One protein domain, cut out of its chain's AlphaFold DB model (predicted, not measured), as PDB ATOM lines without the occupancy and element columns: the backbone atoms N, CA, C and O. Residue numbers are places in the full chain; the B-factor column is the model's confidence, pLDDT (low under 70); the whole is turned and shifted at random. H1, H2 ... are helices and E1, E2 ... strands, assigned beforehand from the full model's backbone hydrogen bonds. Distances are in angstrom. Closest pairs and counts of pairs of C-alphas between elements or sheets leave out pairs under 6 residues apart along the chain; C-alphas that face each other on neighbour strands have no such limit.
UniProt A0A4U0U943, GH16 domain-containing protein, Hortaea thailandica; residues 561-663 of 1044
ATOM      1  N   LEU A 561     -31.224 -27.317  -2.238       48.66
ATOM      2  CA  LEU A 561     -30.229 -28.375  -2.471       48.66
ATOM      3  C   LEU A 561     -30.820 -29.551  -3.259       48.66
ATOM      4  O   LEU A 561     -30.257 -29.952  -4.279       48.66
ATOM      5  N   ASN A 562     -31.975 -30.070  -2.831       51.12
ATOM      6  CA  ASN A 562     -32.683 -31.135  -3.542       51.12
ATOM      7  C   ASN A 562     -33.041 -30.689  -4.971       51.12
ATOM      8  O   ASN A 562     -32.796 -31.418  -5.931       51.12
ATOM      9  N   ARG A 563     -33.521 -29.448  -5.141       57.34
ATOM     10  CA  ARG A 563     -33.808 -28.874  -6.464       57.34
ATOM     11  C   ARG A 563     -32.556 -28.783  -7.349       57.34
ATOM     12  O   ARG A 563     -32.598 -29.205  -8.500       57.34
ATOM     13  N   LEU A 564     -31.418 -28.318  -6.830       62.03
ATOM     14  CA  LEU A 564     -30.164 -28.217  -7.591       62.03
ATOM     15  C   LEU A 564     -29.633 -29.584  -8.066       62.03
ATOM     16  O   LEU A 564     -29.049 -29.659  -9.149       62.03
ATOM     17  N   GLN A 565     -29.893 -30.675  -7.336       63.19
ATOM     18  CA  GLN A 565     -29.563 -32.038  -7.789       63.19
ATOM     19  C   GLN A 565     -30.403 -32.505  -8.992       63.19
ATOM     20  O   GLN A 565     -29.913 -33.294  -9.805       63.19
ATOM     21  N   HIS A 566     -31.637 -32.007  -9.130       62.81
ATOM     22  CA  HIS A 566     -32.503 -32.280 -10.280       62.81
ATOM     23  C   HIS A 566     -32.188 -31.373 -11.483       62.81
ATOM     24  O   HIS A 566     -32.144 -31.863 -12.607       62.81
ATOM     25  N   TYR A 567     -31.939 -30.077 -11.256       67.06
ATOM     26  CA  TYR A 567     -31.795 -29.077 -12.327       67.06
ATOM     27  C   TYR A 567     -30.344 -28.897 -12.833       67.06
ATOM     28  O   TYR A 567     -30.162 -28.410 -13.943       67.06
ATOM     29  N   LYS A 568     -29.322 -29.288 -12.048       80.44
ATOM     30  CA  LYS A 568     -27.882 -29.359 -12.413       80.44
ATOM     31  C   LYS A 568     -27.359 -28.213 -13.318       80.44
ATOM     32  O   LYS A 568     -26.799 -28.483 -14.383       80.44
ATOM     33  N   PRO A 569     -27.510 -26.937 -12.919       75.06
ATOM     34  CA  PRO A 569     -27.385 -25.801 -13.837       75.06
ATOM     35  C   PRO A 569     -25.969 -25.536 -14.382       75.06
ATOM     36  O   PRO A 569     -25.828 -24.806 -15.359       75.06
ATOM     37  N   TYR A 570     -24.914 -26.101 -13.787       81.50
ATOM     38  CA  TYR A 570     -23.529 -25.808 -14.174       81.50
ATOM     39  C   TYR A 570     -23.023 -26.824 -15.209       81.50
ATOM     40  O   TYR A 570     -22.694 -27.955 -14.856       81.50
ATOM     41  N   ILE A 571     -22.964 -26.448 -16.490       82.56
ATOM     42  CA  ILE A 571     -22.586 -27.339 -17.607       82.56
ATOM     43  C   ILE A 571     -21.119 -27.121 -18.020       82.56
ATOM     44  O   ILE A 571     -20.577 -26.027 -17.887       82.56
ATOM     45  N   CYS A 572     -20.452 -28.172 -18.512       82.75
ATOM     46  CA  CYS A 572     -19.105 -28.059 -19.070       82.75
ATOM     47  C   CYS A 572     -19.150 -27.720 -20.565       82.75
ATOM     48  O   CYS A 572     -19.469 -28.565 -21.398       82.75
ATOM     49  N   GLU A 573     -18.797 -26.481 -20.898       84.00
ATOM     50  CA  GLU A 573     -18.792 -25.943 -22.267       84.00
ATOM     51  C   GLU A 573     -17.506 -26.266 -23.054       84.00
ATOM     52  O   GLU A 573     -17.304 -25.796 -24.173       84.00
ATOM     53  N   GLU A 574     -16.597 -27.051 -22.472       81.12
ATOM     54  CA  GLU A 574     -15.304 -27.362 -23.080       81.12
ATOM     55  C   GLU A 574     -15.467 -28.229 -24.337       81.12
ATOM     56  O   GLU A 574     -16.114 -29.280 -24.322       81.12
ATOM     57  N   HIS A 575     -14.860 -27.795 -25.445       71.88
ATOM     58  CA  HIS A 575     -15.060 -28.417 -26.752       71.88
ATOM     59  C   HIS A 575     -14.602 -29.886 -26.765       71.88
ATOM     60  O   HIS A 575     -13.412 -30.185 -26.663       71.88
ATOM     61  N   GLY A 576     -15.557 -30.803 -26.940       76.19
ATOM     62  CA  GLY A 576     -15.327 -32.250 -26.886       76.19
ATOM     63  C   GLY A 576     -15.621 -32.900 -25.529       76.19
ATOM     64  O   GLY A 576     -15.397 -34.099 -25.387       76.19
ATOM     65  N   CYS A 577     -16.145 -32.165 -24.539       81.75
ATOM     66  CA  CYS A 577     -16.601 -32.763 -23.286       81.75
ATOM     67  C   CYS A 577     -17.719 -33.799 -23.521       81.75
ATOM     68  O   CYS A 577     -18.705 -33.549 -24.223       81.75
ATOM     69  N   SER A 578     -17.568 -34.973 -22.905       76.44
ATOM     70  CA  SER A 578     -18.517 -36.089 -22.981       76.44
ATOM     71  C   SER A 578     -19.705 -35.956 -22.021       76.44
ATOM     72  O   SER A 578     -20.735 -36.590 -22.244       76.44
ATOM     73  N   ARG A 579     -19.594 -35.139 -20.965       76.06
ATOM     74  CA  ARG A 579     -20.605 -35.012 -19.904       76.06
ATOM     75  C   ARG A 579     -21.449 -33.752 -20.091       76.06
ATOM     76  O   ARG A 579     -21.003 -32.650 -19.788       76.06
ATOM     77  N   ARG A 580     -22.690 -33.934 -20.550       73.12
ATOM     78  CA  ARG A 580     -23.629 -32.836 -20.852       73.12
ATOM     79  C   ARG A 580     -24.663 -32.567 -19.759       73.12
ATOM     80  O   ARG A 580     -25.198 -31.468 -19.710       73.12
ATOM     81  N   ASP A 581     -24.881 -33.512 -18.848       73.31
ATOM     82  CA  ASP A 581     -25.940 -33.466 -17.817       73.31
ATOM     83  C   ASP A 581     -25.679 -32.470 -16.670       73.31
ATOM     84  O   ASP A 581     -26.369 -32.509 -15.651       73.31
ATOM     85  N   GLY A 582     -24.640 -31.644 -16.786       79.88
ATOM     86  CA  GLY A 582     -24.258 -30.645 -15.798       79.88
ATOM     87  C   GLY A 582     -23.791 -31.176 -14.435       79.88
ATOM     88  O   GLY A 582     -23.469 -32.358 -14.218       79.88
ATOM     89  N   PHE A 583     -23.722 -30.225 -13.510       84.12
ATOM     90  CA  PHE A 583     -23.279 -30.353 -12.129       84.12
ATOM     91  C   PHE A 583     -24.185 -29.517 -11.214       84.12
ATOM     92  O   PHE A 583     -24.741 -28.498 -11.627       84.12
ATOM     93  N   ALA A 584     -24.331 -29.944  -9.957       73.75
ATOM     94  CA  ALA A 584     -25.144 -29.236  -8.966       73.75
ATOM     95  C   ALA A 584     -24.430 -28.009  -8.362       73.75
ATOM     96  O   ALA A 584     -25.103 -27.113  -7.860       73.75
ATOM     97  N   THR A 585     -23.092 -27.940  -8.437       73.56
ATOM     98  CA  THR A 585     -22.287 -26.812  -7.930       73.56
ATOM     99  C   THR A 585     -21.219 -26.350  -8.940       73.56
ATOM    100  O   THR A 585     -20.768 -27.161  -9.761       73.56
ATOM    101  N   PRO A 586     -20.735 -25.090  -8.860       72.12
ATOM    102  CA  PRO A 586     -19.603 -24.618  -9.666       72.12
ATOM    103  C   PRO A 586     -18.292 -25.353  -9.345       72.12
ATOM    104  O   PRO A 586     -17.464 -25.580 -10.225       72.12
ATOM    105  N   ASN A 587     -18.110 -25.760  -8.084       70.06
ATOM    106  CA  ASN A 587     -16.895 -26.428  -7.614       70.06
ATOM    107  C   ASN A 587     -16.732 -27.833  -8.214       70.06
ATOM    108  O   ASN A 587     -15.606 -28.285  -8.430       70.06
ATOM    109  N   ASP A 588     -17.834 -28.521  -8.522       75.44
ATOM    110  CA  ASP A 588     -17.798 -29.814  -9.213       75.44
ATOM    111  C   ASP A 588     -17.474 -29.657 -10.704       75.44
ATOM    112  O   ASP A 588     -16.688 -30.440 -11.245       75.44
ATOM    113  N   LEU A 589     -18.006 -28.609 -11.347       81.00
ATOM    114  CA  LEU A 589     -17.667 -28.243 -12.723       81.00
ATOM    115  C   LEU A 589     -16.172 -27.907 -12.860       81.00
ATOM    116  O   LEU A 589     -15.497 -28.447 -13.737       81.00
ATOM    117  N   GLU A 590     -15.619 -27.073 -11.978       77.25
ATOM    118  CA  GLU A 590     -14.208 -26.683 -12.077       77.25
ATOM    119  C   GLU A 590     -13.260 -27.834 -11.683       77.25
ATOM    120  O   GLU A 590     -12.219 -28.033 -12.318       77.25
ATOM    121  N   ARG A 591     -13.660 -28.693 -10.730       72.44
ATOM    122  CA  ARG A 591     -12.976 -29.972 -10.448       72.44
ATOM    123  C   ARG A 591     -12.942 -30.870 -11.687       72.44
ATOM    124  O   ARG A 591     -11.897 -31.439 -12.002       72.44
ATOM    125  N   HIS A 592     -14.059 -30.980 -12.404       81.31
ATOM    126  CA  HIS A 592     -14.144 -31.715 -13.662       81.31
ATOM    127  C   HIS A 592     -13.252 -31.096 -14.753       81.31
ATOM    128  O   HIS A 592     -12.563 -31.835 -15.452       81.31
ATOM    129  N   ARG A 593     -13.162 -29.762 -14.854       77.69
ATOM    130  CA  ARG A 593     -12.279 -29.080 -15.820       77.69
ATOM    131  C   ARG A 593     -10.790 -29.247 -15.509       77.69
ATOM    132  O   ARG A 593     -10.014 -29.427 -16.448       77.69
ATOM    133  N   LYS A 594     -10.386 -29.315 -14.235       74.56
ATOM    134  CA  LYS A 594      -9.021 -29.744 -13.870       74.56
ATOM    135  C   LYS A 594      -8.767 -31.210 -14.245       74.56
ATOM    136  O   LYS A 594      -7.725 -31.524 -14.811       74.56
ATOM    137  N   ALA A 595      -9.706 -32.108 -13.941       70.31
ATOM    138  CA  ALA A 595      -9.511 -33.551 -14.108       70.31
ATOM    139  C   ALA A 595      -9.571 -34.038 -15.570       70.31
ATOM    140  O   ALA A 595      -8.799 -34.914 -15.944       70.31
ATOM    141  N   VAL A 596     -10.479 -33.487 -16.384       75.94
ATOM    142  CA  VAL A 596     -10.787 -33.964 -17.750       75.94
ATOM    143  C   VAL A 596     -10.225 -33.045 -18.839       75.94
ATOM    144  O   VAL A 596      -9.947 -33.503 -19.943       75.94
ATOM    145  N   HIS A 597     -10.028 -31.759 -18.538       77.38
ATOM    146  CA  HIS A 597      -9.539 -30.763 -19.501       77.38
ATOM    147  C   HIS A 597      -8.195 -30.129 -19.093       77.38
ATOM    148  O   HIS A 597      -7.728 -29.215 -19.768       77.38
ATOM    149  N   HIS A 598      -7.579 -30.610 -18.004       72.56
ATOM    150  CA  HIS A 598      -6.278 -30.175 -17.472       72.56
ATOM    151  C   HIS A 598      -6.122 -28.656 -17.278       72.56
ATOM    152  O   HIS A 598      -5.013 -28.126 -17.316       72.56
ATOM    153  N   LYS A 599      -7.229 -27.939 -17.043       70.25
ATOM    154  CA  LYS A 599      -7.206 -26.486 -16.826       70.25
ATOM    155  C   LYS A 599      -6.942 -26.130 -15.364       70.25
ATOM    156  O   LYS A 599      -7.389 -26.823 -14.449       70.25
ATOM    157  N   VAL A 600      -6.240 -25.017 -15.158       61.81
ATOM    158  CA  VAL A 600      -6.041 -24.409 -13.835       61.81
ATOM    159  C   VAL A 600      -7.403 -23.943 -13.291       61.81
ATOM    160  O   VAL A 600      -8.096 -23.219 -14.010       61.81
ATOM    161  N   PRO A 601      -7.802 -24.328 -12.061       61.12
ATOM    162  CA  PRO A 601      -9.065 -23.889 -11.477       61.12
ATOM    163  C   PRO A 601      -9.137 -22.369 -11.310       61.12
ATOM    164  O   PRO A 601      -8.256 -21.763 -10.704       61.12
ATOM    165  N   LYS A 602     -10.223 -21.761 -11.791       56.25
ATOM    166  CA  LYS A 602     -10.538 -20.338 -11.579       56.25
ATOM    167  C   LYS A 602     -11.132 -20.038 -10.199       56.25
ATOM    168  O   LYS A 602     -11.211 -18.874  -9.821       56.25
ATOM    169  N   VAL A 603     -11.560 -21.068  -9.466       52.31
ATOM    170  CA  VAL A 603     -12.134 -20.983  -8.113       52.31
ATOM    171  C   VAL A 603     -11.598 -22.116  -7.232       52.31
ATOM    172  O   VAL A 603     -11.437 -23.247  -7.695       52.31
ATOM    173  N   GLY A 604     -11.316 -21.807  -5.962       54.84
ATOM    174  CA  GLY A 604     -10.712 -22.721  -4.982       54.84
ATOM    175  C   GLY A 604      -9.372 -22.217  -4.422       54.84
ATOM    176  O   GLY A 604      -8.792 -21.260  -4.931       54.84
ATOM    177  N   SER A 605      -8.882 -22.852  -3.351       51.97
ATOM    178  CA  SER A 605      -7.599 -22.488  -2.724       51.97
ATOM    179  C   SER A 605      -6.397 -22.893  -3.584       51.97
ATOM    180  O   SER A 605      -6.376 -23.978  -4.163       51.97
ATOM    181  N   GLN A 606      -5.374 -22.034  -3.614       60.12
ATOM    182  CA  GLN A 606      -4.095 -22.257  -4.307       60.12
ATOM    183  C   GLN A 606      -2.995 -22.839  -3.390       60.12
ATOM    184  O   GLN A 606      -1.881 -23.117  -3.844       60.12
ATOM    185  N   ILE A 607      -3.287 -23.026  -2.098       62.72
ATOM    186  CA  ILE A 607      -2.350 -23.575  -1.106       62.72
ATOM    187  C   ILE A 607      -2.513 -25.098  -1.041       62.72
ATOM    188  O   ILE A 607      -3.626 -25.605  -0.895       62.72
ATOM    189  N   GLY A 608      -1.398 -25.819  -1.133       76.19
ATOM    190  CA  GLY A 608      -1.315 -27.270  -0.986       76.19
ATOM    191  C   GLY A 608      -0.391 -27.680   0.161       76.19
ATOM    192  O   GLY A 608       0.057 -26.855   0.957       76.19
ATOM    193  N   TYR A 609      -0.106 -28.978   0.240       82.06
ATOM    194  CA  TYR A 609       0.732 -29.571   1.283       82.06
ATOM    195  C   TYR A 609       1.859 -30.400   0.661       82.06
ATOM    196  O   TYR A 609       1.599 -31.207  -0.230       82.06
ATOM    197  N   ILE A 610       3.090 -30.250   1.148       83.31
ATOM    198  CA  ILE A 610       4.265 -31.056   0.782       83.31
ATOM    199  C   ILE A 610       4.859 -31.587   2.090       83.31
ATOM    200  O   ILE A 610       5.251 -30.804   2.948       83.31
ATOM    201  N   CYS A 611       4.898 -32.911   2.280       84.19
ATOM    202  CA  CYS A 611       5.183 -33.485   3.600       84.19
ATOM    203  C   CYS A 611       6.613 -33.200   4.086       84.19
ATOM    204  O   CYS A 611       7.569 -33.797   3.590       84.19
ATOM    205  N   ALA A 612       6.750 -32.369   5.122       82.19
ATOM    206  CA  ALA A 612       8.042 -32.004   5.704       82.19
ATOM    207  C   ALA A 612       8.771 -33.165   6.413       82.19
ATOM    208  O   ALA A 612       9.979 -33.086   6.625       82.19
ATOM    209  N   ALA A 613       8.057 -34.245   6.761       82.00
ATOM    210  CA  ALA A 613       8.626 -35.460   7.356       82.00
ATOM    211  C   ALA A 613       8.911 -36.580   6.335       82.00
ATOM    212  O   ALA A 613       9.448 -37.624   6.709       82.00
ATOM    213  N   CYS A 614       8.559 -36.403   5.057       82.94
ATOM    214  CA  CYS A 614       9.008 -37.315   4.007       82.94
ATOM    215  C   CYS A 614      10.462 -37.012   3.610       82.94
ATOM    216  O   CYS A 614      10.880 -35.852   3.648       82.94
ATOM    217  N   PRO A 615      11.235 -38.019   3.156       79.38
ATOM    218  CA  PRO A 615      12.501 -37.773   2.480       79.38
ATOM    219  C   PRO A 615      12.293 -36.811   1.306       79.38
ATOM    220  O   PRO A 615      11.388 -37.010   0.490       79.38
ATOM    221  N   LYS A 616      13.124 -35.768   1.221       75.31
ATOM    222  CA  LYS A 616      13.108 -34.852   0.073       75.31
ATOM    223  C   LYS A 616      13.477 -35.630  -1.201       75.31
ATOM    224  O   LYS A 616      14.337 -36.512  -1.125       75.31
ATOM    225  N   PRO A 617      12.850 -35.334  -2.353       70.88
ATOM    226  CA  PRO A 617      13.237 -35.954  -3.614       70.88
ATOM    227  C   PRO A 617      14.684 -35.577  -3.993       70.88
ATOM    228  O   PRO A 617      15.200 -34.569  -3.499       70.88
ATOM    229  N   PRO A 618      15.346 -36.355  -4.873       75.19
ATOM    230  CA  PRO A 618      16.588 -35.938  -5.527       75.19
ATOM    231  C   PRO A 618      16.448 -34.561  -6.190       75.19
ATOM    232  O   PRO A 618      15.347 -34.180  -6.580       75.19
ATOM    233  N   ALA A 619      17.558 -33.833  -6.348       65.94
ATOM    234  CA  ALA A 619      17.555 -32.436  -6.801       65.94
ATOM    235  C   ALA A 619      16.817 -32.202  -8.137       65.94
ATOM    236  O   ALA A 619      16.189 -31.161  -8.312       65.94
ATOM    237  N   ASP A 620      16.850 -33.184  -9.040       69.50
ATOM    238  CA  ASP A 620      16.241 -33.123 -10.374       69.50
ATOM    239  C   ASP A 620      14.792 -33.658 -10.426       69.50
ATOM    240  O   ASP A 620      14.200 -33.750 -11.502       69.50
ATOM    241  N   ALA A 621      14.213 -34.057  -9.286       70.25
ATOM    242  CA  ALA A 621      12.903 -34.705  -9.209       70.25
ATOM    243  C   ALA A 621      11.851 -33.815  -8.506       70.25
ATOM    244  O   ALA A 621      12.077 -33.343  -7.389       70.25
ATOM    245  N   PRO A 622      10.671 -33.595  -9.118       68.00
ATOM    246  CA  PRO A 622       9.677 -32.659  -8.599       68.00
ATOM    247  C   PRO A 622       9.009 -33.145  -7.296       68.00
ATOM    248  O   PRO A 622       8.763 -34.345  -7.129       68.00
ATOM    249  N   PRO A 623       8.660 -32.232  -6.369       71.88
ATOM    250  CA  PRO A 623       8.018 -32.592  -5.112       71.88
ATOM    251  C   PRO A 623       6.570 -33.053  -5.317       71.88
ATOM    252  O   PRO A 623       5.827 -32.534  -6.154       71.88
ATOM    253  N   LYS A 624       6.157 -34.015  -4.488       80.38
ATOM    254  CA  LYS A 624       4.785 -34.525  -4.419       80.38
ATOM    255  C   LYS A 624       3.931 -33.584  -3.568       80.38
ATOM    256  O   LYS A 624       4.228 -33.398  -2.387       80.38
ATOM    257  N   ILE A 625       2.890 -33.005  -4.165       78.62
ATOM    258  CA  ILE A 625       1.999 -32.037  -3.517       78.62
ATOM    259  C   ILE A 625       0.583 -32.595  -3.384       78.62
ATOM    260  O   ILE A 625       0.030 -33.170  -4.317       78.62
ATOM    261  N   TRP A 626      -0.026 -32.400  -2.220       82.00
ATOM    262  CA  TRP A 626      -1.423 -32.714  -1.947       82.00
ATOM    263  C   TRP A 626      -2.231 -31.406  -1.966       82.00
ATOM    264  O   TRP A 626      -2.106 -30.624  -1.025       82.00
ATOM    265  N   PRO A 627      -3.093 -31.137  -2.967       61.84
ATOM    266  CA  PRO A 627      -3.875 -29.891  -3.034       61.84
ATOM    267  C   PRO A 627      -5.008 -29.772  -2.000       61.84
ATOM    268  O   PRO A 627      -5.874 -28.910  -2.132       61.84
ATOM    269  N   ARG A 628      -5.073 -30.671  -1.009       60.22
ATOM    270  CA  ARG A 628      -6.082 -30.650   0.052       60.22
ATOM    271  C   ARG A 628      -5.579 -31.262   1.360       60.22
ATOM    272  O   ARG A 628      -4.822 -32.235   1.366       60.22
ATOM    273  N   ARG A 629      -6.108 -30.725   2.462       75.75
ATOM    274  CA  ARG A 629      -5.795 -31.120   3.843       75.75
ATOM    275  C   ARG A 629      -6.319 -32.520   4.205       75.75
ATOM    276  O   ARG A 629      -5.673 -33.195   4.994       75.75
ATOM    277  N   ASP A 630      -7.432 -32.977   3.625       70.62
ATOM    278  CA  ASP A 630      -8.020 -34.317   3.834       70.62
ATOM    279  C   ASP A 630      -7.080 -35.443   3.353       70.62
ATOM    280  O   ASP A 630      -6.650 -36.293   4.138       70.62
ATOM    281  N   ASN A 631      -6.669 -35.387   2.086       74.88
ATOM    282  CA  ASN A 631      -5.749 -36.331   1.459       74.88
ATOM    283  C   ASN A 631      -4.363 -36.285   2.113       74.88
ATOM    284  O   ASN A 631      -3.729 -37.326   2.294       74.88
ATOM    285  N   PHE A 632      -3.904 -35.094   2.513       79.94
ATOM    286  CA  PHE A 632      -2.645 -34.939   3.237       79.94
ATOM    287  C   PHE A 632      -2.702 -35.554   4.648       79.94
ATOM    288  O   PHE A 632      -1.815 -36.318   5.026       79.94
ATOM    289  N   LYS A 633      -3.784 -35.324   5.403       78.94
ATOM    290  CA  LYS A 633      -4.046 -35.949   6.714       78.94
ATOM    291  C   LYS A 633      -4.095 -37.481   6.599       78.94
ATOM    292  O   LYS A 633      -3.508 -38.182   7.419       78.94
ATOM    293  N   ALA A 634      -4.690 -38.011   5.527       77.88
ATOM    294  CA  ALA A 634      -4.685 -39.442   5.208       77.88
ATOM    295  C   ALA A 634      -3.313 -39.987   4.747       77.88
ATOM    296  O   ALA A 634      -3.074 -41.195   4.821       77.88
ATOM    297  N   HIS A 635      -2.394 -39.141   4.275       83.25
ATOM    298  CA  HIS A 635      -0.988 -39.499   4.061       83.25
ATOM    299  C   HIS A 635      -0.218 -39.520   5.392       83.25
ATOM    300  O   HIS A 635       0.402 -40.539   5.708       83.25
ATOM    301  N   VAL A 636      -0.337 -38.466   6.211       81.88
ATOM    302  CA  VAL A 636       0.277 -38.362   7.548       81.88
ATOM    303  C   VAL A 636      -0.099 -39.559   8.424       81.88
ATOM    304  O   VAL A 636       0.793 -40.276   8.875       81.88
ATOM    305  N   LYS A 637      -1.392 -39.884   8.555       79.12
ATOM    306  CA  LYS A 637      -1.861 -41.045   9.336       79.12
ATOM    307  C   LYS A 637      -1.322 -42.401   8.857       79.12
ATOM    308  O   LYS A 637      -1.263 -43.332   9.651       79.12
ATOM    309  N   ARG A 638      -0.936 -42.536   7.579       79.50
ATOM    310  CA  ARG A 638      -0.432 -43.798   6.995       79.50
ATOM    311  C   ARG A 638       1.093 -43.905   6.938       79.50
ATOM    312  O   ARG A 638       1.603 -45.019   6.878       79.50
ATOM    313  N   ARG A 639       1.824 -42.786   6.899       77.81
ATOM    314  CA  ARG A 639       3.298 -42.760   6.750       77.81
ATOM    315  C   ARG A 639       4.039 -42.199   7.966       77.81
ATOM    316  O   ARG A 639       5.219 -42.480   8.126       77.81
ATOM    317  N   HIS A 640       3.348 -41.456   8.827       82.81
ATOM    318  CA  HIS A 640       3.910 -40.716   9.960       82.81
ATOM    319  C   HIS A 640       3.069 -40.926  11.235       82.81
ATOM    320  O   HIS A 640       2.852 -40.000  12.009       82.81
ATOM    321  N   ALA A 641       2.591 -42.156  11.460       69.19
ATOM    322  CA  ALA A 641       1.643 -42.508  12.528       69.19
ATOM    323  C   ALA A 641       2.146 -42.283  13.975       69.19
ATOM    324  O   ALA A 641       1.349 -42.343  14.905       69.19
ATOM    325  N   GLY A 642       3.447 -42.028  14.170       68.38
ATOM    326  CA  GLY A 642       4.043 -41.632  15.455       68.38
ATOM    327  C   GLY A 642       4.375 -40.136  15.578       68.38
ATOM    328  O   GLY A 642       4.945 -39.722  16.582       68.38
ATOM    329  N   CYS A 643       4.071 -39.319  14.565       68.94
ATOM    330  CA  CYS A 643       4.313 -37.876  14.581       68.94
ATOM    331  C   CYS A 643       3.063 -37.116  15.051       68.94
ATOM    332  O   CYS A 643       1.938 -37.537  14.791       68.94
ATOM    333  N   ASN A 644       3.242 -35.948  15.680       78.75
ATOM    334  CA  ASN A 644       2.114 -35.066  15.986       78.75
ATOM    335  C   ASN A 644       1.498 -34.539  14.676       78.75
ATOM    336  O   ASN A 644       2.100 -33.726  13.973       78.75
ATOM    337  N   GLU A 645       0.289 -35.013  14.370       74.44
ATOM    338  CA  GLU A 645      -0.461 -34.700  13.153       74.44
ATOM    339  C   GLU A 645      -0.676 -33.193  12.957       74.44
ATOM    340  O   GLU A 645      -0.495 -32.688  11.852       74.44
ATOM    341  N   VAL A 646      -0.995 -32.455  14.025       73.50
ATOM    342  CA  VAL A 646      -1.264 -31.010  13.959       73.50
ATOM    343  C   VAL A 646       0.014 -30.235  13.635       73.50
ATOM    344  O   VAL A 646       0.007 -29.376  12.751       73.50
ATOM    345  N   SER A 647       1.122 -30.565  14.303       72.69
ATOM    346  CA  SER A 647       2.420 -29.928  14.057       72.69
ATOM    347  C   SER A 647       2.956 -30.242  12.659       72.69
ATOM    348  O   SER A 647       3.450 -29.345  11.978       72.69
ATOM    349  N   LEU A 648       2.825 -31.493  12.198       78.75
ATOM    350  CA  LEU A 648       3.310 -31.899  10.878       78.75
ATOM    351  C   LEU A 648       2.469 -31.306   9.736       78.75
ATOM    352  O   LEU A 648       3.034 -30.952   8.704       78.75
ATOM    353  N   ILE A 649       1.153 -31.136   9.916       80.00
ATOM    354  CA  ILE A 649       0.307 -30.424   8.942       80.00
ATOM    355  C   ILE A 649       0.747 -28.961   8.817       80.00
ATOM    356  O   ILE A 649       1.007 -28.520   7.700       80.00
ATOM    357  N   LYS A 650       0.925 -28.241   9.936       78.50
ATOM    358  CA  LYS A 650       1.403 -26.843   9.924       78.50
ATOM    359  C   LYS A 650       2.793 -26.697   9.290       78.50
ATOM    360  O   LYS A 650       3.020 -25.765   8.531       78.50
ATOM    361  N   ALA A 651       3.706 -27.633   9.551       77.31
ATOM    362  CA  ALA A 651       5.052 -27.628   8.970       77.31
ATOM    363  C   ALA A 651       5.102 -27.990   7.469       77.31
ATOM    364  O   ALA A 651       6.174 -27.910   6.873       77.31
ATOM    365  N   SER A 652       3.982 -28.414   6.868       80.81
ATOM    366  CA  SER A 652       3.920 -28.947   5.498       80.81
ATOM    367  C   SER A 652       3.105 -28.090   4.519       80.81
ATOM    368  O   SER A 652       2.917 -28.511   3.381       80.81
ATOM    369  N   GLU A 653       2.587 -26.925   4.917       83.06
ATOM    370  CA  GLU A 653       1.836 -26.036   4.013       83.06
ATOM    371  C   GLU A 653       2.767 -25.329   3.010       83.06
ATOM    372  O   GLU A 653       3.885 -24.929   3.337       83.06
ATOM    373  N   SER A 654       2.352 -25.230   1.742       69.81
ATOM    374  CA  SER A 654       3.158 -24.660   0.648       69.81
ATOM    375  C   SER A 654       2.286 -24.189  -0.521       69.81
ATOM    376  O   SER A 654       1.219 -24.741  -0.791       69.81
ATOM    377  N   THR A 655       2.738 -23.178  -1.261       65.12
ATOM    378  CA  THR A 655       2.068 -22.729  -2.491       65.12
ATOM    379  C   THR A 655       2.223 -23.759  -3.613       65.12
ATOM    380  O   THR A 655       3.280 -24.372  -3.771       65.12
ATOM    381  N   CYS A 656       1.172 -23.962  -4.415       57.00
ATOM    382  CA  CYS A 656       1.255 -24.846  -5.579       57.00
ATOM    383  C   CYS A 656       2.104 -24.197  -6.683       57.00
ATOM    384  O   CYS A 656       1.661 -23.246  -7.323       57.00
ATOM    385  N   THR A 657       3.311 -24.714  -6.922       55.78
ATOM    386  CA  THR A 657       4.159 -24.309  -8.053       55.78
ATOM    387  C   THR A 657       3.848 -25.139  -9.300       55.78
ATOM    388  O   THR A 657       3.453 -26.301  -9.203       55.78
ATOM    389  N   GLU A 658       4.071 -24.569 -10.487       52.38
ATOM    390  CA  GLU A 658       3.749 -25.199 -11.785       52.38
ATOM    391  C   GLU A 658       4.546 -26.488 -12.082       52.38
ATOM    392  O   GLU A 658       4.225 -27.217 -13.018       52.38
ATOM    393  N   HIS A 659       5.565 -26.793 -11.272       51.81
ATOM    394  CA  HIS A 659       6.430 -27.967 -11.409       51.81
ATOM    395  C   HIS A 659       6.143 -29.090 -10.391       51.81
ATOM    396  O   HIS A 659       6.834 -30.105 -10.414       51.81
ATOM    397  N   ALA A 660       5.171 -28.939  -9.483       58.31
ATOM    398  CA  ALA A 660       4.861 -29.952  -8.466       58.31
ATOM    399  C   ALA A 660       3.884 -31.033  -8.980       58.31
ATOM    400  O   ALA A 660       2.963 -30.742  -9.743       58.31
ATOM    401  N   VAL A 661       4.048 -32.287  -8.537       62.06
ATOM    402  CA  VAL A 661       3.229 -33.423  -9.012       62.06
ATOM    403  C   VAL A 661       2.069 -33.698  -8.057       62.06
ATOM    404  O   VAL A 661       2.286 -33.963  -6.873       62.06
ATOM    405  N   ASP A 662       0.840 -33.665  -8.579       60.84
ATOM    406  CA  ASP A 662      -0.387 -33.890  -7.805       60.84
ATOM    407  C   ASP A 662      -0.447 -35.324  -7.249       60.84
ATOM    408  O   ASP A 662      -0.367 -36.315  -7.982       60.84
ATOM    409  N   ALA A 663      -0.576 -35.438  -5.930       60.66
ATOM    410  CA  ALA A 663      -0.507 -36.676  -5.164       60.66
ATOM    411  C   ALA A 663      -1.816 -37.490  -5.202       60.66
ATOM    412  O   ALA A 663      -2.347 -37.872  -4.153       60.66
TER     413      ALA A 663
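What this domain is: This is residues 561 to 663 of the 1044 residues of the protein "GH16 domain-containing protein" of Hortaea thailandica (UniProt A0A4U0U943). The model is two loosely joined lobes: in one, the two-stranded sheet E1 and E2 has the helix pair H3 and H4 beside it; in the other are H2, the long loop of residues 568 to 585 and, at the far end, H1. Residues 598 to 606 run between the lobes, and a long loop, residues 610 to 628, goes out from E1 and comes back to H3. The printed part has 103 residues, with four named helices and two named strands in the order H1, H2, E1, H3, H4, E2; the sheet is antiparallel, in the order E1, E2. The class is mostly helix, though named elements hold 42 residues, under half. The whole is loose, with a radius of gyration of the C-alphas of 17.2 A and spans of 47 by 34 by 19 A.

Where its parts are: The strands are E1, residues 607 to 609, and E2, residues 653 to 655; C-alpha 655 is at (2.068, -22.729, -2.491). H3, residues 629 to 639, is 15.1 A from first to last C-alpha, and H4, residues 645 to 650, is 8.7 A. H2, residues 586 to 597, is the longest helix, 15.4 A, and begins with C-alpha 586 at (-19.603, -24.618, -9.666). H1, residues 561 to 567, is 10.0 A, with C-alpha 561 at (-30.229, -28.375, -2.471).

How they stand to each other: E1 and E2 are antiparallel neighbours, their directions at 132 degrees. N 608 and O 654 are within hydrogen-bond range at 2.9 A, as are N 654 and O 608, also 2.9 A. The closest C-alphas of E1 and H3 are those of Tyr 609 and Phe 632, 6.6 A apart, while H3 and E2 are apart. H3 and H4 touch, with 7 pairs of C-alphas within 8 A, the closest those of Val 636 and Glu 645 at 6.7 A. They run opposite ways at a steep tilt of 53 degrees. H2 is apart from H3, H4 and E2. H1 and H2 are apart. In H1, H2 and H4 every O i to N i+4 pair is within hydrogen-bond range; in H3, 6 of 7 are.

The domain as a whole: The C-alphas farthest apart in the domain are those of Arg 563 and Ala 619, at 51.5 A. The printed part has no cut. The links H1 to H2, 18 residues, and E1 to H3, 19 residues, are long; the links H3 to H4 and H4 to E2 are tight. Residues 624 to 625 pair with residues 661 to 662, parallel, in a pairing too short to be named. The mean pLDDT of the printed part is 72.2, and 33 residues are under 70, among them residues 561 to 567, 600 to 607 and 654 to 663.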